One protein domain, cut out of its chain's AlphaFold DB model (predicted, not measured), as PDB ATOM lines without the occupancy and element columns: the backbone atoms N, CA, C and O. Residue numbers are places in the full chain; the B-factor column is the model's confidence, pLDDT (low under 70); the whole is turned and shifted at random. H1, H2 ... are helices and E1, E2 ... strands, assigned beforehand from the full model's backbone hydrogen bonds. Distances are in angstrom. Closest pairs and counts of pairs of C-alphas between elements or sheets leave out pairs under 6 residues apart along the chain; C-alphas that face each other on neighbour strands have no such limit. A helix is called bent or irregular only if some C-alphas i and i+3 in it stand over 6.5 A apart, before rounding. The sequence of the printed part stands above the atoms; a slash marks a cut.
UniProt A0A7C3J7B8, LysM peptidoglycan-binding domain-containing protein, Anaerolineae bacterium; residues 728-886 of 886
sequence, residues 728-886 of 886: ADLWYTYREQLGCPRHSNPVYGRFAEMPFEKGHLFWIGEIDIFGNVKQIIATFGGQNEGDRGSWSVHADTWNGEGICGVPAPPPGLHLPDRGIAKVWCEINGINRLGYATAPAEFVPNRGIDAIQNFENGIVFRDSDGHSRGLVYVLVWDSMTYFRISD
ATOM      1  N   ALA A 728     -41.043 -27.520  29.242       79.81
ATOM      2  CA  ALA A 728     -41.685 -28.689  28.640       79.81
ATOM      3  C   ALA A 728     -42.659 -28.297  27.512       79.81
ATOM      4  O   ALA A 728     -42.506 -28.762  26.379       79.81
ATOM      5  N   ASP A 729     -43.605 -27.398  27.790       77.56
ATOM      6  CA  ASP A 729     -44.651 -26.992  26.837       77.56
ATOM      7  C   ASP A 729     -44.092 -26.161  25.673       77.56
ATOM      8  O   ASP A 729     -44.441 -26.363  24.502       77.56
ATOM      9  N   LEU A 730     -43.135 -25.283  25.979       77.06
ATOM     10  CA  LEU A 730     -42.415 -24.504  24.979       77.06
ATOM     11  C   LEU A 730     -41.637 -25.414  24.035       77.06
ATOM     12  O   LEU A 730     -41.702 -25.256  22.815       77.06
ATOM     13  N   TRP A 731     -40.940 -26.412  24.577       83.06
ATOM     14  CA  TRP A 731     -40.234 -27.369  23.746       83.06
ATOM     15  C   TRP A 731     -41.192 -28.126  22.826       83.06
ATOM     16  O   TRP A 731     -40.909 -28.215  21.638       83.06
ATOM     17  N   TYR A 732     -42.352 -28.596  23.297       80.31
ATOM     18  CA  TYR A 732     -43.324 -29.244  22.403       80.31
ATOM     19  C   TYR A 732     -43.778 -28.340  21.253       80.31
ATOM     20  O   TYR A 732     -43.950 -28.825  20.131       80.31
ATOM     21  N   THR A 733     -43.908 -27.040  21.518       80.31
ATOM     22  CA  THR A 733     -44.314 -26.030  20.535       80.31
ATOM     23  C   THR A 733     -43.214 -25.743  19.509       80.31
ATOM     24  O   THR A 733     -43.489 -25.661  18.312       80.31
ATOM     25  N   TYR A 734     -41.955 -25.652  19.949       77.56
ATOM     26  CA  TYR A 734     -40.823 -25.247  19.109       77.56
ATOM     27  C   TYR A 734     -39.838 -26.380  18.782       77.56
ATOM     28  O   TYR A 734     -38.782 -26.115  18.212       77.56
ATOM     29  N   ARG A 735     -40.156 -27.648  19.076       81.81
ATOM     30  CA  ARG A 735     -39.248 -28.806  18.893       81.81
ATOM     31  C   ARG A 735     -38.722 -28.982  17.473       81.81
ATOM     32  O   ARG A 735     -37.647 -29.537  17.295       81.81
ATOM     33  N   GLU A 736     -39.466 -28.533  16.465       81.56
ATOM     34  CA  GLU A 736     -39.009 -28.586  15.071       81.56
ATOM     35  C   GLU A 736     -37.879 -27.585  14.803       81.56
ATOM     36  O   GLU A 736     -37.007 -27.855  13.985       81.56
ATOM     37  N   GLN A 737     -37.873 -26.456  15.517       78.44
ATOM     38  CA  GLN A 737     -36.857 -25.407  15.403       78.44
ATOM     39  C   GLN A 737     -35.706 -25.626  16.391       78.44
ATOM     40  O   GLN A 737     -34.550 -25.425  16.038       78.44
ATOM     41  N   LEU A 738     -36.011 -26.065  17.615       78.44
ATOM     42  CA  LEU A 738     -35.040 -26.250  18.696       78.44
ATOM     43  C   LEU A 738     -34.347 -27.620  18.667       78.44
ATOM     44  O   LEU A 738     -33.220 -27.739  19.145       78.44
ATOM     45  N   GLY A 739     -34.978 -28.645  18.091       84.69
ATOM     46  CA  GLY A 739     -34.486 -30.023  18.134       84.69
ATOM     47  C   GLY A 739     -34.683 -30.680  19.503       84.69
ATOM     48  O   GLY A 739     -35.522 -30.256  20.310       84.69
ATOM     49  N   CYS A 740     -33.937 -31.751  19.776       86.31
ATOM     50  CA  CYS A 740     -34.041 -32.461  21.049       86.31
ATOM     51  C   CYS A 740     -33.344 -31.698  22.194       86.31
ATOM     52  O   CYS A 740     -32.340 -31.012  21.980       86.31
ATOM     53  N   PRO A 741     -33.849 -31.798  23.437       85.12
ATOM     54  CA  PRO A 741     -33.201 -31.200  24.594       85.12
ATOM     55  C   PRO A 741     -31.896 -31.945  24.873       85.12
ATOM     56  O   PRO A 741     -31.869 -33.177  24.942       85.12
ATOM     57  N   ARG A 742     -30.800 -31.207  25.072       81.44
ATOM     58  CA  ARG A 742     -29.496 -31.835  25.350       81.44
ATOM     59  C   ARG A 742     -29.483 -32.519  26.723       81.44
ATOM     60  O   ARG A 742     -28.864 -33.575  26.895       81.44
ATOM     61  N   HIS A 743     -30.234 -31.974  27.681       79.56
ATOM     62  CA  HIS A 743     -30.508 -32.556  28.997       79.56
ATOM     63  C   HIS A 743     -31.987 -32.393  29.345       79.56
ATOM     64  O   HIS A 743     -32.608 -31.433  28.906       79.56
ATOM     65  N   SER A 744     -32.542 -33.313  30.136       77.69
ATOM     66  CA  SER A 744     -33.967 -33.283  30.488       77.69
ATOM     67  C   SER A 744     -34.343 -32.143  31.433       77.69
ATOM     68  O   SER A 744     -35.438 -31.616  31.307       77.69
ATOM     69  N   ASN A 745     -33.452 -31.760  32.352       77.88
ATOM     70  CA  ASN A 745     -33.712 -30.704  33.331       77.88
ATOM     71  C   ASN A 745     -33.017 -29.395  32.919       77.88
ATOM     72  O   ASN A 745     -31.871 -29.462  32.455       77.88
ATOM     73  N   PRO A 746     -33.653 -28.231  33.146       74.06
ATOM     74  CA  PRO A 746     -33.028 -26.940  32.908       74.06
ATOM     75  C   PRO A 746     -31.921 -26.639  33.925       74.06
ATOM     76  O   PRO A 746     -31.870 -27.196  35.024       74.06
ATOM     77  N   VAL A 747     -31.016 -25.747  33.528       72.62
ATOM     78  CA  VAL A 747     -29.922 -25.245  34.361       72.62
ATOM     79  C   VAL A 747     -30.405 -24.002  35.097       72.62
ATOM     80  O   VAL A 747     -30.740 -22.998  34.471       72.62
ATOM     81  N   TYR A 748     -30.405 -24.077  36.424       71.44
ATOM     82  CA  TYR A 748     -30.672 -22.956  37.323       71.44
ATOM     83  C   TYR A 748     -29.347 -22.335  37.750       71.44
ATOM     84  O   TYR A 748     -28.410 -23.069  38.061       71.44
ATOM     85  N   GLY A 749     -29.259 -21.010  37.788       63.47
ATOM     86  CA  GLY A 749     -28.008 -20.333  38.110       63.47
ATOM     87  C   GLY A 749     -28.162 -18.833  38.307       63.47
ATOM     88  O   GLY A 749     -29.266 -18.297  38.296       63.47
ATOM     89  N   ARG A 750     -27.038 -18.141  38.519       65.06
ATOM     90  CA  ARG A 750     -27.027 -16.672  38.577       65.06
ATOM     91  C   ARG A 750     -26.809 -16.089  37.196       65.06
ATOM     92  O   ARG A 750     -25.720 -16.207  36.629       65.06
ATOM     93  N   PHE A 751     -27.822 -15.391  36.731       71.50
ATOM     94  CA  PHE A 751     -27.809 -14.669  35.477       71.50
ATOM     95  C   PHE A 751     -28.003 -13.178  35.749       71.50
ATOM     96  O   PHE A 751     -28.479 -12.793  36.822       71.50
ATOM     97  N   ALA A 752     -27.578 -12.342  34.810       72.25
ATOM     98  CA  ALA A 752     -27.844 -10.913  34.856       72.25
ATOM     99  C   ALA A 752     -28.195 -10.411  33.459       72.25
ATOM    100  O   ALA A 752     -27.538 -10.775  32.487       72.25
ATOM    101  N   GLU A 753     -29.198  -9.554  33.375       78.31
ATOM    102  CA  GLU A 753     -29.576  -8.855  32.154       78.31
ATOM    103  C   GLU A 753     -29.197  -7.378  32.258       78.31
ATOM    104  O   GLU A 753     -29.379  -6.747  33.302       78.31
ATOM    105  N   MET A 754     -28.685  -6.816  31.165       80.50
ATOM    106  CA  MET A 754     -28.497  -5.380  31.017       80.50
ATOM    107  C   MET A 754     -29.146  -4.901  29.711       80.50
ATOM    108  O   MET A 754     -28.698  -5.309  28.631       80.50
ATOM    109  N   PRO A 755     -30.182  -4.045  29.782       83.62
ATOM    110  CA  PRO A 755     -30.830  -3.490  28.604       83.62
ATOM    111  C   PRO A 755     -30.021  -2.330  28.010       83.62
ATOM    112  O   PRO A 755     -29.449  -1.498  28.722       83.62
ATOM    113  N   PHE A 756     -30.005  -2.266  26.683       87.69
ATOM    114  CA  PHE A 756     -29.364  -1.236  25.873       87.69
ATOM    115  C   PHE A 756     -30.367  -0.630  24.892       87.69
ATOM    116  O   PHE A 756     -31.403  -1.221  24.581       87.69
ATOM    117  N   GLU A 757     -30.033   0.532  24.333       87.00
ATOM    118  CA  GLU A 757     -30.900   1.257  23.394       87.00
ATOM    119  C   GLU A 757     -31.379   0.402  22.206       87.00
ATOM    120  O   GLU A 757     -32.467   0.636  21.680       87.00
ATOM    121  N   LYS A 758     -30.585  -0.586  21.766       86.56
ATOM    122  CA  LYS A 758     -30.878  -1.423  20.582       86.56
ATOM    123  C   LYS A 758     -30.826  -2.933  20.838       86.56
ATOM    124  O   LYS A 758     -30.720  -3.707  19.880       86.56
ATOM    125  N   GLY A 759     -30.909  -3.365  22.096       87.19
ATOM    126  CA  GLY A 759     -30.883  -4.786  22.451       87.19
ATOM    127  C   GLY A 759     -30.523  -5.045  23.911       87.19
ATOM    128  O   GLY A 759     -30.662  -4.156  24.739       87.19
ATOM    129  N   HIS A 760     -30.064  -6.256  24.227       85.00
ATOM    130  CA  HIS A 760     -29.744  -6.668  25.601       85.00
ATOM    131  C   HIS A 760     -28.438  -7.461  25.636       85.00
ATOM    132  O   HIS A 760     -28.136  -8.209  24.696       85.00
ATOM    133  N   LEU A 761     -27.693  -7.326  26.732       86.50
ATOM    134  CA  LEU A 761     -26.582  -8.210  27.069       86.50
ATOM    135  C   LEU A 761     -26.966  -9.065  28.281       86.50
ATOM    136  O   LEU A 761     -27.291  -8.528  29.337       86.50
ATOM    137  N   PHE A 762     -26.894 -10.386  28.132       81.81
ATOM    138  CA  PHE A 762     -27.166 -11.348  29.198       81.81
ATOM    139  C   PHE A 762     -25.869 -11.985  29.658       81.81
ATOM    140  O   PHE A 762     -25.197 -12.651  28.875       81.81
ATOM    141  N   TRP A 763     -25.521 -11.815  30.922       79.94
ATOM    142  CA  TRP A 763     -24.401 -12.496  31.546       79.94
ATOM    143  C   TRP A 763     -24.854 -13.816  32.175       79.94
ATOM    144  O   TRP A 763     -25.769 -13.853  32.999       79.94
ATOM    145  N   ILE A 764     -24.175 -14.898  31.807       76.44
ATOM    146  CA  ILE A 764     -24.407 -16.261  32.278       76.44
ATOM    147  C   ILE A 764     -23.239 -16.657  33.173       76.44
ATOM    148  O   ILE A 764     -22.144 -16.922  32.683       76.44
ATOM    149  N   GLY A 765     -23.460 -16.662  34.490       61.59
ATOM    150  CA  GLY A 765     -22.405 -16.832  35.492       61.59
ATOM    151  C   GLY A 765     -22.041 -18.265  35.864       61.59
ATOM    152  O   GLY A 765     -21.045 -18.476  36.562       61.59
ATOM    153  N   GLU A 766     -22.838 -19.240  35.434       60.38
ATOM    154  CA  GLU A 766     -22.642 -20.657  35.739       60.38
ATOM    155  C   GLU A 766     -22.187 -21.451  34.511       60.38
ATOM    156  O   GLU A 766     -22.154 -20.932  33.397       60.38
ATOM    157  N   ILE A 767     -21.758 -22.695  34.744       54.09
ATOM    158  CA  ILE A 767     -21.277 -23.602  33.700       54.09
ATOM    159  C   ILE A 767     -22.434 -23.862  32.738       54.09
ATOM    160  O   ILE A 767     -23.424 -24.494  33.114       54.09
ATOM    161  N   ASP A 768     -22.311 -23.386  31.502       56.62
ATOM    162  CA  ASP A 768     -23.203 -23.838  30.445       56.62
ATOM    163  C   ASP A 768     -22.897 -25.308  30.106       56.62
ATOM    164  O   ASP A 768     -21.854 -25.872  30.446       56.62
ATOM    165  N   ILE A 769     -23.805 -25.975  29.404       40.72
ATOM    166  CA  ILE A 769     -23.631 -27.390  29.043       40.72
ATOM    167  C   ILE A 769     -22.493 -27.632  28.030       40.72
ATOM    168  O   ILE A 769     -22.217 -28.779  27.675       40.72
ATOM    169  N   PHE A 770     -21.868 -26.564  27.523       47.59
ATOM    170  CA  PHE A 770     -20.674 -26.617  26.685       47.59
ATOM    171  C   PHE A 770     -19.392 -26.644  27.537       47.59
ATOM    172  O   PHE A 770     -18.295 -26.737  26.989       47.59
ATOM    173  N   GLY A 771     -19.518 -26.622  28.870       46.69
ATOM    174  CA  GLY A 771     -18.398 -26.641  29.810       46.69
ATOM    175  C   GLY A 771     -17.707 -25.285  29.953       46.69
ATOM    176  O   GLY A 771     -16.631 -25.217  30.553       46.69
ATOM    177  N   ASN A 772     -18.301 -24.215  29.417       55.66
ATOM    178  CA  ASN A 772     -17.728 -22.880  29.445       55.66
ATOM    179  C   ASN A 772     -18.152 -22.151  30.719       55.66
ATOM    180  O   ASN A 772     -19.308 -22.183  31.140       55.66
ATOM    181  N   VAL A 773     -17.193 -21.466  31.335       57.09
ATOM    182  CA  VAL A 773     -17.410 -20.667  32.540       57.09
ATOM    183  C   VAL A 773     -17.513 -19.205  32.114       57.09
ATOM    184  O   VAL A 773     -16.550 -18.684  31.558       57.09
ATOM    185  N   LYS A 774     -18.644 -18.558  32.427       70.75
ATOM    186  CA  LYS A 774     -18.950 -17.135  32.185       70.75
ATOM    187  C   LYS A 774     -19.070 -16.731  30.708       70.75
ATOM    188  O   LYS A 774     -18.079 -16.526  30.009       70.75
ATOM    189  N   GLN A 775     -20.301 -16.539  30.250       81.06
ATOM    190  CA  GLN A 775     -20.591 -16.053  28.898       81.06
ATOM    191  C   GLN A 775     -21.464 -14.809  28.923       81.06
ATOM    192  O   GLN A 775     -22.194 -14.571  29.882       81.06
ATOM    193  N   ILE A 776     -21.398 -14.031  27.850       84.19
ATOM    194  CA  ILE A 776     -22.267 -12.893  27.588       84.19
ATOM    195  C   ILE A 776     -22.965 -13.123  26.252       84.19
ATOM    196  O   ILE A 776     -22.322 -13.201  25.205       84.19
ATOM    197  N   ILE A 777     -24.286 -13.227  26.284       85.00
ATOM    198  CA  ILE A 777     -25.116 -13.277  25.086       85.00
ATOM    199  C   ILE A 777     -25.501 -11.849  24.722       85.00
ATOM    200  O   ILE A 777     -26.112 -11.147  25.523       85.00
ATOM    201  N   ALA A 778     -25.173 -11.434  23.504       86.44
ATOM    202  CA  ALA A 778     -25.582 -10.153  22.956       86.44
ATOM    203  C   ALA A 778     -26.736 -10.330  21.979       86.44
ATOM    204  O   ALA A 778     -26.615 -11.074  21.008       86.44
ATOM    205  N   THR A 779     -27.826  -9.611  22.210       86.56
ATOM    206  CA  THR A 779     -29.014  -9.596  21.353       86.56
ATOM    207  C   THR A 779     -29.194  -8.219  20.728       86.56
ATOM    208  O   THR A 779     -28.964  -7.212  21.386       86.56
ATOM    209  N   PHE A 780     -29.595  -8.166  19.458       84.56
ATOM    210  CA  PHE A 780     -29.814  -6.940  18.689       84.56
ATOM    211  C   PHE A 780     -31.185  -6.952  18.019       84.56
ATOM    212  O   PHE A 780     -31.534  -7.925  17.341       84.56
ATOM    213  N   GLY A 781     -31.898  -5.829  18.079       77.31
ATOM    214  CA  GLY A 781     -33.239  -5.718  17.496       77.31
ATOM    215  C   GLY A 781     -34.282  -6.447  18.343       77.31
ATOM    216  O   GLY A 781     -34.109  -6.539  19.550       77.31
ATOM    217  N   GLY A 782     -35.380  -6.922  17.749       68.00
ATOM    218  CA  GLY A 782     -36.336  -7.781  18.463       68.00
ATOM    219  C   GLY A 782     -36.983  -7.152  19.705       68.00
ATOM    220  O   GLY A 782     -37.189  -7.865  20.683       68.00
ATOM    221  N   GLN A 783     -37.228  -5.832  19.709       64.38
ATOM    222  CA  GLN A 783     -37.632  -5.057  20.896       64.38
ATOM    223  C   GLN A 783     -39.110  -5.158  21.282       64.38
ATOM    224  O   GLN A 783     -39.441  -4.799  22.415       64.38
ATOM    225  N   ASN A 784     -39.954  -5.793  20.466       68.00
ATOM    226  CA  ASN A 784     -41.295  -6.217  20.878       68.00
ATOM    227  C   ASN A 784     -41.411  -7.744  20.943       68.00
ATOM    228  O   ASN A 784     -40.490  -8.474  20.568       68.00
ATOM    229  N   GLU A 785     -42.517  -8.229  21.493       61.50
ATOM    230  CA  GLU A 785     -42.861  -9.648  21.491       61.50
ATOM    231  C   GLU A 785     -43.135 -10.124  20.052       61.50
ATOM    232  O   GLU A 785     -43.757  -9.412  19.266       61.50
ATOM    233  N   GLY A 786     -42.630 -11.302  19.675       62.59
ATOM    234  CA  GLY A 786     -42.746 -11.848  18.316       62.59
ATOM    235  C   GLY A 786     -41.774 -11.262  17.279       62.59
ATOM    236  O   GLY A 786     -41.575 -11.878  16.227       62.59
ATOM    237  N   ASP A 787     -41.113 -10.137  17.571       71.31
ATOM    238  CA  ASP A 787     -40.094  -9.572  16.685       71.31
ATOM    239  C   ASP A 787     -38.835 -10.448  16.674       71.31
ATOM    240  O   ASP A 787     -38.315 -10.864  17.714       71.31
ATOM    241  N   ARG A 788     -38.301 -10.687  15.473       77.00
ATOM    242  CA  ARG A 788     -37.023 -11.384  15.307       77.00
ATOM    243  C   ARG A 788     -35.870 -10.399  15.434       77.00
ATOM    244  O   ARG A 788     -35.818  -9.391  14.732       77.00
ATOM    245  N   GLY A 789     -34.920 -10.729  16.295       81.44
ATOM    246  CA  GLY A 789     -33.629 -10.063  16.387       81.44
ATOM    247  C   GLY A 789     -32.488 -11.000  16.007       81.44
ATOM    248  O   GLY A 789     -32.688 -12.183  15.733       81.44
ATOM    249  N   SER A 790     -31.273 -10.465  15.987       83.00
ATOM    250  CA  SER A 790     -30.044 -11.257  15.830       83.00
ATOM    251  C   SER A 790     -29.345 -11.397  17.170       83.00
ATOM    252  O   SER A 790     -29.486 -10.523  18.024       83.00
ATOM    253  N   TRP A 791     -28.588 -12.465  17.366       87.62
ATOM    254  CA  TRP A 791     -27.836 -12.650  18.599       87.62
ATOM    255  C   TRP A 791     -26.428 -13.181  18.338       87.62
ATOM    256  O   TRP A 791     -26.092 -13.594  17.232       87.62
ATOM    257  N   SER A 792     -25.583 -13.111  19.358       81.88
ATOM    258  CA  SER A 792     -24.217 -13.632  19.360       81.88
ATOM    259  C   SER A 792     -23.812 -13.991  20.788       81.88
ATOM    260  O   SER A 792     -24.390 -13.467  21.738       81.88
ATOM    261  N   VAL A 793     -22.832 -14.876  20.947       83.69
ATOM    262  CA  VAL A 793     -22.308 -15.293  22.252       83.69
ATOM    263  C   VAL A 793     -20.833 -14.931  22.355       83.69
ATOM    264  O   VAL A 793     -20.076 -15.114  21.403       83.69
ATOM    265  N   HIS A 794     -20.435 -14.414  23.512       84.31
ATOM    266  CA  HIS A 794     -19.084 -13.940  23.794       84.31
ATOM    267  C   HIS A 794     -18.610 -14.502  25.126       84.31
ATOM    268  O   HIS A 794     -19.398 -14.678  26.052       84.31
ATOM    269  N   ALA A 795     -17.316 -14.782  25.245       79.94
ATOM    270  CA  ALA A 795     -16.739 -15.163  26.527       79.94
ATOM    271  C   ALA A 795     -16.626 -13.931  27.435       79.94
ATOM    272  O   ALA A 795     -16.105 -12.894  27.015       79.94
ATOM    273  N   ASP A 796     -17.054 -14.048  28.691       79.75
ATOM    274  CA  ASP A 796     -16.748 -13.032  29.695       79.75
ATOM    275  C   ASP A 796     -15.307 -13.230  30.182       79.75
ATOM    276  O   ASP A 796     -15.012 -14.042  31.064       79.75
ATOM    277  N   THR A 797     -14.394 -12.480  29.572       77.00
ATOM    278  CA  THR A 797     -12.969 -12.486  29.925       77.00
ATOM    279  C   THR A 797     -12.624 -11.463  31.007       77.00
ATOM    280  O   THR A 797     -11.439 -11.248  31.270       77.00
ATOM    281  N   TRP A 798     -13.617 -10.809  31.622       78.12
ATOM    282  CA  TRP A 798     -13.358  -9.748  32.585       78.12
ATOM    283  C   TRP A 798     -12.879 -10.294  33.927       78.12
ATOM    284  O   TRP A 798     -13.533 -11.111  34.586       78.12
ATOM    285  N   ASN A 799     -11.704  -9.831  34.344       73.31
ATOM    286  CA  ASN A 799     -11.024 -10.306  35.552       73.31
ATOM    287  C   ASN A 799     -10.925  -9.240  36.662       73.31
ATOM    288  O   ASN A 799     -10.227  -9.459  37.653       73.31
ATOM    289  N   GLY A 800     -11.637  -8.117  36.513       69.81
ATOM    290  CA  GLY A 800     -11.517  -6.953  37.393       69.81
ATOM    291  C   GLY A 800     -10.614  -5.846  36.847       69.81
ATOM    292  O   GLY A 800     -10.378  -4.871  37.558       69.81
ATOM    293  N   GLU A 801     -10.109  -5.980  35.616       71.19
ATOM    294  CA  GLU A 801      -9.393  -4.906  34.925       71.19
ATOM    295  C   GLU A 801     -10.280  -3.673  34.660       71.19
ATOM    296  O   GLU A 801     -11.514  -3.746  34.666       71.19
ATOM    297  N   GLY A 802      -9.631  -2.518  34.463       63.91
ATOM    298  CA  GLY A 802     -10.304  -1.254  34.171       63.91
ATOM    299  C   GLY A 802     -11.129  -1.339  32.889       63.91
ATOM    300  O   GLY A 802     -10.696  -1.917  31.897       63.91
ATOM    301  N   ILE A 803     -12.326  -0.765  32.928       69.06
ATOM    302  CA  ILE A 803     -13.239  -0.720  31.787       69.06
ATOM    303  C   ILE A 803     -12.708   0.310  30.779       69.06
ATOM    304  O   ILE A 803     -12.155   1.340  31.165       69.06
ATOM    305  N   CYS A 804     -12.854   0.014  29.490       66.31
ATOM    306  CA  CYS A 804     -12.497   0.876  28.364       66.31
ATOM    307  C   CYS A 804     -12.884   2.356  28.562       66.31
ATOM    308  O   CYS A 804     -13.991   2.686  28.987       66.31
ATOM    309  N   GLY A 805     -11.958   3.257  28.215       63.75
ATOM    310  CA  GLY A 805     -12.150   4.706  28.280       63.75
ATOM    311  C   GLY A 805     -13.080   5.197  27.175       63.75
ATOM    312  O   GLY A 805     -12.625   5.556  26.092       63.75
ATOM    313  N   VAL A 806     -14.382   5.189  27.445       68.75
ATOM    314  CA  VAL A 806     -15.428   5.664  26.533       68.75
ATOM    315  C   VAL A 806     -15.998   7.016  26.987       68.75
ATOM    316  O   VAL A 806     -15.883   7.363  28.166       68.75
ATOM    317  N   PRO A 807     -16.601   7.805  26.075       70.19
ATOM    318  CA  PRO A 807     -17.233   9.073  26.422       70.19
ATOM    319  C   PRO A 807     -18.326   8.903  27.483       70.19
ATOM    320  O   PRO A 807     -18.961   7.852  27.579       70.19
ATOM    321  N   ALA A 808     -18.566   9.958  28.265       78.06
ATOM    322  CA  ALA A 808     -19.667   9.975  29.219       78.06
ATOM    323  C   ALA A 808     -21.016   9.761  28.495       78.06
ATOM    324  O   ALA A 808     -21.208  10.301  27.398       78.06
ATOM    325  N   PRO A 809     -21.948   8.992  29.086       85.62
ATOM    326  CA  PRO A 809     -23.232   8.714  28.465       85.62
ATOM    327  C   PRO A 809     -24.096   9.990  28.422       85.62
ATOM    328  O   PRO A 809     -23.972  10.849  29.301       85.62
ATOM    329  N   PRO A 810     -24.991  10.131  27.427       86.88
ATOM    330  CA  PRO A 810     -25.993  11.195  27.411       86.88
ATOM    331  C   PRO A 810     -26.898  11.170  28.662       86.88
ATOM    332  O   PRO A 810     -27.039  10.120  29.295       86.88
ATOM    333  N   PRO A 811     -27.559  12.290  29.018       84.69
ATOM    334  CA  PRO A 811     -28.473  12.336  30.161       84.69
ATOM    335  C   PRO A 811     -29.555  11.246  30.089       84.69
ATOM    336  O   PRO A 811     -30.259  11.140  29.088       84.69
ATOM    337  N   GLY A 812     -29.695  10.456  31.157       79.50
ATOM    338  CA  GLY A 812     -30.667   9.355  31.242       79.50
ATOM    339  C   GLY A 812     -30.171   7.998  30.726       79.50
ATOM    340  O   GLY A 812     -30.911   7.025  30.816       79.50
ATOM    341  N   LEU A 813     -28.935   7.918  30.222       87.38
ATOM    342  CA  LEU A 813     -28.274   6.672  29.834       87.38
ATOM    343  C   LEU A 813     -27.082   6.384  30.750       87.38
ATOM    344  O   LEU A 813     -26.554   7.265  31.434       87.38
ATOM    345  N   HIS A 814     -26.648   5.129  30.760       85.06
ATOM    346  CA  HIS A 814     -25.654   4.622  31.694       85.06
ATOM    347  C   HIS A 814     -24.518   3.905  30.967       85.06
ATOM    348  O   HIS A 814     -24.691   3.325  29.892       85.06
ATOM    349  N   LEU A 815     -23.329   3.939  31.570       83.19
ATOM    350  CA  LEU A 815     -22.237   3.078  31.139       83.19
ATOM    351  C   LEU A 815     -22.478   1.661  31.660       83.19
ATOM    352  O   LEU A 815     -22.836   1.510  32.833       83.19
ATOM    353  N   PRO A 816     -22.260   0.632  30.826       81.44
ATOM    354  CA  PRO A 816     -22.234  -0.733  31.319       81.44
ATOM    355  C   PRO A 816     -21.070  -0.932  32.295       81.44
ATOM    356  O   PRO A 816     -20.064  -0.218  32.232       81.44
ATOM    357  N   ASP A 817     -21.178  -1.925  33.180       76.25
ATOM    358  CA  ASP A 817     -20.132  -2.280  34.141       76.25
ATOM    359  C   ASP A 817     -19.583  -3.708  33.932       76.25
ATOM    360  O   ASP A 817     -20.121  -4.523  33.175       76.25
ATOM    361  N   ARG A 818     -18.460  -4.011  34.595       75.81
ATOM    362  CA  ARG A 818     -17.860  -5.356  34.680       75.81
ATOM    363  C   ARG A 818     -17.614  -6.017  33.307       75.81
ATOM    364  O   ARG A 818     -17.175  -5.362  32.364       75.81
ATOM    365  N   GLY A 819     -17.868  -7.324  33.204       74.62
ATOM    366  CA  GLY A 819     -17.694  -8.103  31.977       74.62
ATOM    367  C   GLY A 819     -18.580  -7.667  30.825       74.62
ATOM    368  O   GLY A 819     -18.140  -7.696  29.677       74.62
ATOM    369  N   ILE A 820     -19.785  -7.178  31.129       83.69
ATOM    370  CA  ILE A 820     -20.699  -6.622  30.129       83.69
ATOM    371  C   ILE A 820     -20.068  -5.392  29.478       83.69
ATOM    372  O   ILE A 820     -20.077  -5.283  28.254       83.69
ATOM    373  N   ALA A 821     -19.447  -4.513  30.269       82.44
ATOM    374  CA  ALA A 821     -18.763  -3.342  29.738       82.44
ATOM    375  C   ALA A 821     -17.600  -3.705  28.821       82.44
ATOM    376  O   ALA A 821     -17.485  -3.141  27.736       82.44
ATOM    377  N   LYS A 822     -16.783  -4.683  29.232       84.12
ATOM    378  CA  LYS A 822     -15.648  -5.167  28.442       84.12
ATOM    379  C   LYS A 822     -16.099  -5.705  27.083       84.12
ATOM    380  O   LYS A 822     -15.599  -5.260  26.055       84.12
ATOM    381  N   VAL A 823     -17.091  -6.601  27.064       85.81
ATOM    382  CA  VAL A 823     -17.638  -7.145  25.806       85.81
ATOM    383  C   VAL A 823     -18.274  -6.048  24.956       85.81
ATOM    384  O   VAL A 823     -18.075  -6.025  23.744       85.81
ATOM    385  N   TRP A 824     -19.003  -5.124  25.579       87.88
ATOM    386  CA  TRP A 824     -19.674  -4.042  24.870       87.88
ATOM    387  C   TRP A 824     -18.706  -3.138  24.101       87.88
ATOM    388  O   TRP A 824     -19.018  -2.751  22.975       87.88
ATOM    389  N   CYS A 825     -17.533  -2.834  24.654       81.56
ATOM    390  CA  CYS A 825     -16.595  -1.916  24.008       81.56
ATOM    391  C   CYS A 825     -15.445  -2.573  23.241       81.56
ATOM    392  O   CYS A 825     -14.986  -1.984  22.265       81.56
ATOM    393  N   GLU A 826     -14.961  -3.748  23.651       81.19
ATOM    394  CA  GLU A 826     -13.810  -4.394  23.003       81.19
ATOM    395  C   GLU A 826     -14.217  -5.251  21.800       81.19
ATOM    396  O   GLU A 826     -13.428  -5.427  20.869       81.19
ATOM    397  N   ILE A 827     -15.444  -5.784  21.789       79.75
ATOM    398  CA  ILE A 827     -15.912  -6.625  20.688       79.75
ATOM    399  C   ILE A 827     -16.558  -5.759  19.606       79.75
ATOM    400  O   ILE A 827     -17.606  -5.132  19.798       79.75
ATOM    401  N   ASN A 828     -15.935  -5.767  18.425       76.44
ATOM    402  CA  ASN A 828     -16.409  -5.034  17.256       76.44
ATOM    403  C   ASN A 828     -17.865  -5.385  16.932       76.44
ATOM    404  O   ASN A 828     -18.214  -6.539  16.685       76.44
ATOM    405  N   GLY A 829     -18.712  -4.357  16.894       78.50
ATOM    406  CA  GLY A 829     -20.125  -4.496  16.572       78.50
ATOM    407  C   GLY A 829     -21.038  -4.757  17.769       78.50
ATOM    408  O   GLY A 829     -22.244  -4.825  17.549       78.50
ATOM    409  N   ILE A 830     -20.537  -4.849  19.008       86.25
ATOM    410  CA  ILE A 830     -21.403  -4.867  20.204       86.25
ATOM    411  C   ILE A 830     -21.752  -3.450  20.659       86.25
ATOM    412  O   ILE A 830     -22.916  -3.167  20.930       86.25
ATOM    413  N   ASN A 831     -20.797  -2.523  20.602       82.25
ATOM    414  CA  ASN A 831     -20.994  -1.098  20.907       82.25
ATOM    415  C   ASN A 831     -22.127  -0.423  20.106       82.25
ATOM    416  O   ASN A 831     -22.704   0.569  20.552       82.25
ATOM    417  N   ARG A 832     -22.514  -0.976  18.946       86.38
ATOM    418  CA  ARG A 832     -23.675  -0.507  18.167       86.38
ATOM    419  C   ARG A 832     -25.005  -0.656  18.915       86.38
ATOM    420  O   ARG A 832     -25.998  -0.112  18.436       86.38
ATOM    421  N   LEU A 833     -25.035  -1.382  20.039       85.50
ATOM    422  CA  LEU A 833     -26.176  -1.459  20.953       85.50
ATOM    423  C   LEU A 833     -26.564  -0.099  21.549       85.50
ATOM    424  O   LEU A 833     -27.702   0.039  21.988       85.50
ATOM    425  N   GLY A 834     -25.666   0.891  21.515       87.00
ATOM    426  CA  GLY A 834     -25.848   2.159  22.221       87.00
ATOM    427  C   GLY A 834     -25.418   2.045  23.682       87.00
ATOM    428  O   GLY A 834     -24.713   1.101  24.032       87.00
ATOM    429  N   TYR A 835     -25.811   2.994  24.523       88.31
ATOM    430  CA  TYR A 835     -25.556   2.962  25.966       88.31
ATOM    431  C   TYR A 835     -26.603   2.117  26.705       88.31
ATOM    432  O   TYR A 835     -27.650   1.765  26.152       88.31
ATOM    433  N   ALA A 836     -26.316   1.765  27.960       87.31
ATOM    434  CA  ALA A 836     -27.273   1.052  28.794       87.31
ATOM    435  C   ALA A 836     -28.435   1.988  29.165       87.31
ATOM    436  O   ALA A 836     -28.223   3.157  29.498       87.31
ATOM    437  N   THR A 837     -29.665   1.482  29.110       86.06
ATOM    438  CA  THR A 837     -30.880   2.265  29.410       86.06
ATOM    439  C   THR A 837     -31.276   2.213  30.884       86.06
ATOM    440  O   THR A 837     -32.173   2.935  31.308       86.06
ATOM    441  N   ALA A 838     -30.593   1.383  31.674       77.44
ATOM    442  CA  ALA A 838     -30.773   1.259  33.112       77.44
ATOM    443  C   ALA A 838     -29.411   1.317  33.826       77.44
ATOM    444  O   ALA A 838     -28.397   0.918  33.242       77.44
ATOM    445  N   PRO A 839     -29.357   1.818  35.073       68.25
ATOM    446  CA  PRO A 839     -28.122   1.859  35.840       68.25
ATOM    447  C   PRO A 839     -27.600   0.446  36.109       68.25
ATOM    448  O   PRO A 839     -28.375  -0.501  36.248       68.25
ATOM    449  N   ALA A 840     -26.278   0.329  36.247       59.19
ATOM    450  CA  ALA A 840     -25.580  -0.887  36.653       59.19
ATOM    451  C   ALA A 840     -25.833  -1.238  38.135       59.19
ATOM    452  O   ALA A 840     -24.913  -1.426  38.930       59.19
ATOM    453  N   GLU A 841     -27.095  -1.319  38.544       50.47
ATOM    454  CA  GLU A 841     -27.451  -2.090  39.722       50.47
ATOM    455  C   GLU A 841     -27.459  -3.551  39.294       50.47
ATOM    456  O   GLU A 841     -28.451  -4.083  38.805       50.47
ATOM    457  N   PHE A 842     -26.309  -4.203  39.451       48.19
ATOM    458  CA  PHE A 842     -26.231  -5.656  39.472       48.19
ATOM    459  C   PHE A 842     -27.189  -6.149  40.563       48.19
ATOM    460  O   PHE A 842     -26.812  -6.195  41.735       48.19
ATOM    461  N   VAL A 843     -28.428  -6.475  40.199       47.06
ATOM    462  CA  VAL A 843     -29.369  -7.163  41.078       47.06
ATOM    463  C   VAL A 843     -29.138  -8.651  40.844       47.06
ATOM    464  O   VAL A 843     -29.537  -9.170  39.803       47.06
ATOM    465  N   PRO A 844     -28.455  -9.369  41.756       43.97
ATOM    466  CA  PRO A 844     -28.439 -10.818  41.676       43.97
ATOM    467  C   PRO A 844     -29.900 -11.274  41.751       43.97
ATOM    468  O   PRO A 844     -30.582 -10.895  42.704       43.97
ATOM    469  N   ASN A 845     -30.348 -12.073  40.779       46.56
ATOM    470  CA  ASN A 845     -31.730 -12.555  40.626       46.56
ATOM    471  C   ASN A 845     -32.716 -11.578  39.941       46.56
ATOM    472  O   ASN A 845     -33.905 -11.635  40.237       46.56
ATOM    473  N   ARG A 846     -32.253 -10.693  39.046       49.72
ATOM    474  CA  ARG A 846     -33.113 -10.157  37.972       49.72
ATOM    475  C   ARG A 846     -32.686 -10.735  36.626       49.72
ATOM    476  O   ARG A 846     -31.498 -10.679  36.295       49.72
ATOM    477  N   GLY A 847     -33.647 -11.222  35.850       55.66
ATOM    478  CA  GLY A 847     -33.534 -11.315  34.393       55.66
ATOM    479  C   GLY A 847     -33.569 -12.723  33.812       55.66
ATOM    480  O   GLY A 847     -34.016 -12.880  32.683       55.66
ATOM    481  N   ILE A 848     -33.098 -13.757  34.524       57.22
ATOM    482  CA  ILE A 848     -33.223 -15.157  34.082       57.22
ATOM    483  C   ILE A 848     -33.233 -16.088  35.301       57.22
ATOM    484  O   ILE A 848     -32.319 -15.999  36.116       57.22
ATOM    485  N   ASP A 849     -34.198 -17.005  35.414       63.03
ATOM    486  CA  ASP A 849     -34.216 -18.025  36.486       63.03
ATOM    487  C   ASP A 849     -33.684 -19.386  36.020       63.03
ATOM    488  O   ASP A 849     -33.069 -20.130  36.792       63.03
ATOM    489  N   ALA A 850     -33.881 -19.708  34.741       72.00
ATOM    490  CA  ALA A 850     -33.532 -21.004  34.186       72.00
ATOM    491  C   ALA A 850     -33.155 -20.922  32.704       72.00
ATOM    492  O   ALA A 850     -33.693 -20.112  31.945       72.00
ATOM    493  N   ILE A 851     -32.245 -21.806  32.290       78.62
ATOM    494  CA  ILE A 851     -31.822 -21.972  30.897       78.62
ATOM    495  C   ILE A 851     -31.965 -23.436  30.488       78.62
ATOM    496  O   ILE A 851     -31.405 -24.331  31.124       78.62
ATOM    497  N   GLN A 852     -32.644 -23.687  29.374       82.56
ATOM    498  CA  GLN A 852     -32.695 -24.989  28.726       82.56
ATOM    499  C   GLN A 852     -31.965 -24.944  27.387       82.56
ATOM    500  O   GLN A 852     -32.258 -24.143  26.503       82.56
ATOM    501  N   ASN A 853     -31.026 -25.869  27.219       79.75
ATOM    502  CA  ASN A 853     -30.290 -26.022  25.975       79.75
ATOM    503  C   ASN A 853     -30.874 -27.141  25.112       79.75
ATOM    504  O   ASN A 853     -31.192 -28.235  25.603       79.75
ATOM    505  N   PHE A 854     -30.924 -26.881  23.812       82.44
ATOM    506  CA  PHE A 854     -31.398 -27.795  22.782       82.44
ATOM    507  C   PHE A 854     -30.320 -28.008  21.709       82.44
ATOM    508  O   PHE A 854     -29.251 -27.392  21.734       82.44
ATOM    509  N   GLU A 855     -30.547 -28.942  20.788       79.69
ATOM    510  CA  GLU A 855     -29.628 -29.213  19.675       79.69
ATOM    511  C   GLU A 855     -29.376 -27.966  18.822       79.69
ATOM    512  O   GLU A 855     -28.214 -27.645  18.565       79.69
ATOM    513  N   ASN A 856     -30.450 -27.237  18.502       79.25
ATOM    514  CA  ASN A 856     -30.463 -26.124  17.550       79.25
ATOM    515  C   ASN A 856     -30.770 -24.767  18.207       79.25
ATOM    516  O   ASN A 856     -30.933 -23.769  17.505       79.25
ATOM    517  N   GLY A 857     -30.808 -24.692  19.541       81.12
ATOM    518  CA  GLY A 857     -30.991 -23.415  20.219       81.12
ATOM    519  C   GLY A 857     -30.800 -23.422  21.730       81.12
ATOM    520  O   GLY A 857     -30.559 -24.463  22.345       81.12
ATOM    521  N   ILE A 858     -30.939 -22.239  22.321       82.19
ATOM    522  CA  ILE A 858     -31.002 -22.006  23.767       82.19
ATOM    523  C   ILE A 858     -32.328 -21.319  24.068       82.19
ATOM    524  O   ILE A 858     -32.746 -20.423  23.334       82.19
ATOM    525  N   VAL A 859     -32.976 -21.721  25.156       82.31
ATOM    526  CA  VAL A 859     -34.149 -21.029  25.680       82.31
ATOM    527  C   VAL A 859     -33.895 -20.618  27.117       82.31
ATOM    528  O   VAL A 859     -33.395 -21.418  27.905       82.31
ATOM    529  N   PHE A 860     -34.237 -19.384  27.462       79.56
ATOM    530  CA  PHE A 860     -34.153 -18.897  28.834       79.56
ATOM    531  C   PHE A 860     -35.308 -17.956  29.165       79.56
ATOM    532  O   PHE A 860     -35.833 -17.282  28.279       79.56
ATOM    533  N   ARG A 861     -35.734 -17.953  30.429       71.31
ATOM    534  CA  ARG A 861     -36.932 -17.245  30.906       71.31
ATOM    535  C   ARG A 861     -36.566 -16.181  31.935       71.31
ATOM    536  O   ARG A 861     -35.825 -16.505  32.858       71.31
ATOM    537  N   ASP A 862     -37.153 -14.993  31.801       64.44
ATOM    538  CA  ASP A 862     -37.048 -13.881  32.756       64.44
ATOM    539  C   ASP A 862     -37.874 -14.089  34.044       64.44
ATOM    540  O   ASP A 862     -38.978 -14.634  34.012       64.44
ATOM    541  N   SER A 863     -37.304 -13.673  35.177       57.03
ATOM    542  CA  SER A 863     -37.757 -13.906  36.555       57.03
ATOM    543  C   SER A 863     -38.715 -12.838  37.104       57.03
ATOM    544  O   SER A 863     -39.308 -13.024  38.172       57.03
ATOM    545  N   ASP A 864     -38.863 -11.687  36.441       51.03
ATOM    546  CA  ASP A 864     -39.587 -10.557  37.032       51.03
ATOM    547  C   ASP A 864     -41.114 -10.712  36.932       51.03
ATOM    548  O   ASP A 864     -41.746 -10.434  35.914       51.03
ATOM    549  N   GLY A 865     -41.747 -11.047  38.062       41.81
ATOM    550  CA  GLY A 865     -43.203 -11.121  38.252       41.81
ATOM    551  C   GLY A 865     -43.985  -9.808  38.060       41.81
ATOM    552  O   GLY A 865     -45.086  -9.686  38.598       41.81
ATOM    553  N   HIS A 866     -43.443  -8.809  37.357       40.59
ATOM    554  CA  HIS A 866     -44.110  -7.547  36.987       40.59
ATOM    555  C   HIS A 866     -44.124  -7.288  35.466       40.59
ATOM    556  O   HIS A 866     -44.908  -6.461  34.998       40.59
ATOM    557  N   SER A 867     -43.361  -8.048  34.680       42.19
ATOM    558  CA  SER A 867     -43.424  -8.095  33.217       42.19
ATOM    559  C   SER A 867     -43.713  -9.536  32.825       42.19
ATOM    560  O   SER A 867     -42.925 -10.416  33.130       42.19
ATOM    561  N   ARG A 868     -44.881  -9.782  32.214       47.50
ATOM    562  CA  ARG A 868     -45.348 -11.093  31.713       47.50
ATOM    563  C   ARG A 868     -44.158 -11.950  31.261       47.50
ATOM    564  O   ARG A 868     -43.540 -11.568  30.275       47.50
ATOM    565  N   GLY A 869     -43.830 -13.010  32.009       56.22
ATOM    566  CA  GLY A 869     -42.569 -13.754  31.905       56.22
ATOM    567  C   GLY A 869     -42.129 -13.940  30.459       56.22
ATOM    568  O   GLY A 869     -42.745 -14.687  29.710       56.22
ATOM    569  N   LEU A 870     -41.113 -13.198  30.023       64.69
ATOM    570  CA  LEU A 870     -40.668 -13.275  28.639       64.69
ATOM    571  C   LEU A 870     -39.707 -14.449  28.501       64.69
ATOM    572  O   LEU A 870     -38.736 -14.578  29.252       64.69
ATOM    573  N   VAL A 871     -39.970 -15.294  27.510       71.75
ATOM    574  CA  VAL A 871     -39.086 -16.391  27.145       71.75
ATOM    575  C   VAL A 871     -38.322 -16.032  25.879       71.75
ATOM    576  O   VAL A 871     -38.897 -15.700  24.839       71.75
ATOM    577  N   TYR A 872     -37.001 -16.103  25.975       78.31
ATOM    578  CA  TYR A 872     -36.078 -15.845  24.885       78.31
ATOM    579  C   TYR A 872     -35.748 -17.158  24.191       78.31
ATOM    580  O   TYR A 872     -35.214 -18.073  24.816       78.31
ATOM    581  N   VAL A 873     -36.041 -17.243  22.895       79.69
ATOM    582  CA  VAL A 873     -35.749 -18.416  22.067       79.69
ATOM    583  C   VAL A 873     -34.658 -18.050  21.071       79.69
ATOM    584  O   VAL A 873     -34.882 -17.243  20.168       79.69
ATOM    585  N   LEU A 874     -33.469 -18.618  21.250       81.88
ATOM    586  CA  LEU A 874     -32.274 -18.341  20.456       81.88
ATOM    587  C   LEU A 874     -31.972 -19.546  19.572       81.88
ATOM    588  O   LEU A 874     -31.798 -20.647  20.085       81.88
ATOM    589  N   VAL A 875     -31.886 -19.346  18.260       79.62
ATOM    590  CA  VAL A 875     -31.660 -20.422  17.280       79.62
ATOM    591  C   VAL A 875     -30.249 -20.305  16.704       79.62
ATOM    592  O   VAL A 875     -29.864 -19.222  16.254       79.62
ATOM    593  N   TRP A 876     -29.485 -21.404  16.728       69.06
ATOM    594  CA  TRP A 876     -28.079 -21.448  16.299       69.06
ATOM    595  C   TRP A 876     -27.927 -21.246  14.786       69.06
ATOM    596  O   TRP A 876     -27.190 -20.364  14.362       69.06
ATOM    597  N   ASP A 877     -28.659 -22.008  13.970       65.00
ATOM    598  CA  ASP A 877     -28.462 -22.046  12.509       65.00
ATOM    599  C   ASP A 877     -28.726 -20.705  11.816       65.00
ATOM    600  O   ASP A 877     -28.101 -20.372  10.810       65.00
ATOM    601  N   SER A 878     -29.659 -19.920  12.351       70.25
ATOM    602  CA  SER A 878     -30.033 -18.619  11.800       70.25
ATOM    603  C   SER A 878     -29.406 -17.443  12.548       70.25
ATOM    604  O   SER A 878     -29.550 -16.306  12.097       70.25
ATOM    605  N   MET A 879     -28.762 -17.681  13.699       75.00
ATOM    606  CA  MET A 879     -28.338 -16.642  14.652       75.00
ATOM    607  C   MET A 879     -29.450 -15.617  14.945       75.00
ATOM    608  O   MET A 879     -29.196 -14.436  15.205       75.00
ATOM    609  N   THR A 880     -30.708 -16.066  14.894       79.25
ATOM    610  CA  THR A 880     -31.886 -15.253  15.208       79.25
ATOM    611  C   THR A 880     -32.418 -15.601  16.579       79.25
ATOM    612  O   THR A 880     -32.380 -16.764  16.983       79.25
ATOM    613  N   TYR A 881     -32.977 -14.612  17.259       83.56
ATOM    614  CA  TYR A 881     -33.762 -14.837  18.460       83.56
ATOM    615  C   TYR A 881     -35.125 -14.168  18.337       83.56
ATOM    616  O   TYR A 881     -35.308 -13.254  17.531       83.56
ATOM    617  N   PHE A 882     -36.078 -14.630  19.130       80.94
ATOM    618  CA  PHE A 882     -37.366 -13.972  19.311       80.94
ATOM    619  C   PHE A 882     -37.814 -14.124  20.763       80.94
ATOM    620  O   PHE A 882     -37.297 -14.969  21.500       80.94
ATOM    621  N   ARG A 883     -38.747 -13.267  21.173       78.31
ATOM    622  CA  ARG A 883     -39.309 -13.251  22.525       78.31
ATOM    623  C   ARG A 883     -40.780 -13.601  22.467       78.31
ATOM    624  O   ARG A 883     -41.477 -13.128  21.569       78.31
ATOM    625  N   ILE A 884     -41.225 -14.407  23.414       73.50
ATOM    626  CA  ILE A 884     -42.626 -14.792  23.574       73.50
ATOM    627  C   ILE A 884     -43.047 -14.540  25.015       73.50
ATOM    628  O   ILE A 884     -42.216 -14.674  25.915       73.50
ATOM    629  N   SER A 885     -44.302 -14.163  25.239       68.12
ATOM    630  CA  SER A 885     -44.884 -14.211  26.575       68.12
ATOM    631  C   SER A 885     -45.092 -15.665  26.987       68.12
ATOM    632  O   SER A 885     -45.559 -16.461  26.169       68.12
ATOM    633  N   ASP A 886     -44.766 -15.976  28.236       56.06
ATOM    634  CA  ASP A 886     -45.116 -17.239  28.890       56.06
ATOM    635  C   ASP A 886     -46.627 -17.517  28.891       56.06
ATOM    636  O   ASP A 886     -47.413 -16.568  29.149       56.06
TER     637      ASP A 886
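This is residues 728 to 886 of the 886 residues of the protein "LysM peptidoglycan-binding domain-containing protein" of Anaerolineae bacterium (UniProt A0A7C3J7B8). One eight-stranded sheet is curled like part of a barrel and folded into two leaves, E1 to E4 and E7, E6, E5, which face each other across the hinge strand E8; the barrel is left open between E1 and E5. H1 packs on the outside of one leaf, over E7 and E6, and H2 on the outside of the other, over E2 and E3, with the long loop of residues 796 to 817 reaching out past H2. The printed part has 159 residues, with two named helices and eight named strands in the order H1 E1 E2 E3 E4 H2 E5 E6 E7 E8. The sheet order is E1 E2 E3 E4 E8 E7 E6 E5, antiparallel throughout; the class is mixed, helices and strands, with under half of the residues in named elements. The whole is compact, with a radius of gyration of the C-alphas of 15.3 A and spans of 46 by 32 by 29 A.

The first four strands are E1, residues 751 to 756, E2, 759 to 764, E3, 775 to 781, 19.9 A long, and E4, 788 to 795, 23.5 A long. E4 begins at C-alpha 788 (-37.023, -11.384, 15.307). The others are E5, 850 to 853, E6, 857 to 861, E7, 870 to 875, and E8, 880 to 885, 17.3 A long, which ends at C-alpha 885 (-44.884, -14.211, 26.575). H1, residues 728 to 738, measures 12.2 A from C-alpha 728 (-41.685, -28.689, 28.640), and is irregular, with C-alphas 733 and 736 8.0 A apart. H2, residues 818 to 826, measures 12.4 A.

The sheet is twisted and holds two meanders, each strand the antiparallel neighbour of the one before: E1 E2 E3 E4 and E5 E6 E7 E8. In the hairpin of E2 and E3, N 762 and O 777 are 2.8 A apart. E4 and E8, one strand from each meander, are antiparallel neighbours with 112 degrees between their directions, and N 789 and O 881 are within hydrogen-bond range at 2.8 A. In the hairpin of E7 and E8, N 871 and O 884 are 2.8 A apart. H1 is on the sheet at a height of 9.4 A, along the strands; its closest C-alphas to E6 are Leu 738 and Gly 857, 5.2 A. H2 is on the sheet at a height of 9.1 A, slantwise to the strands; its closest C-alphas to E2 are Leu 761 and Ile 820, 6.8 A. H1 and H2 are apart. Every O i to N i+4 pair of H2 is within hydrogen-bond range; in H1, 5 of 7 are.

The C-alphas farthest apart, Tyr 732 and Pro 807, are 46.5 A apart. The printed part has no cut. The long links are H1 to E1, E4 to H2 and H2 to E5. Mean pLDDT of the printed part is 73.9; 46 residues are under 70, among them 765 to 773, 839 to 849 and 862 to 870.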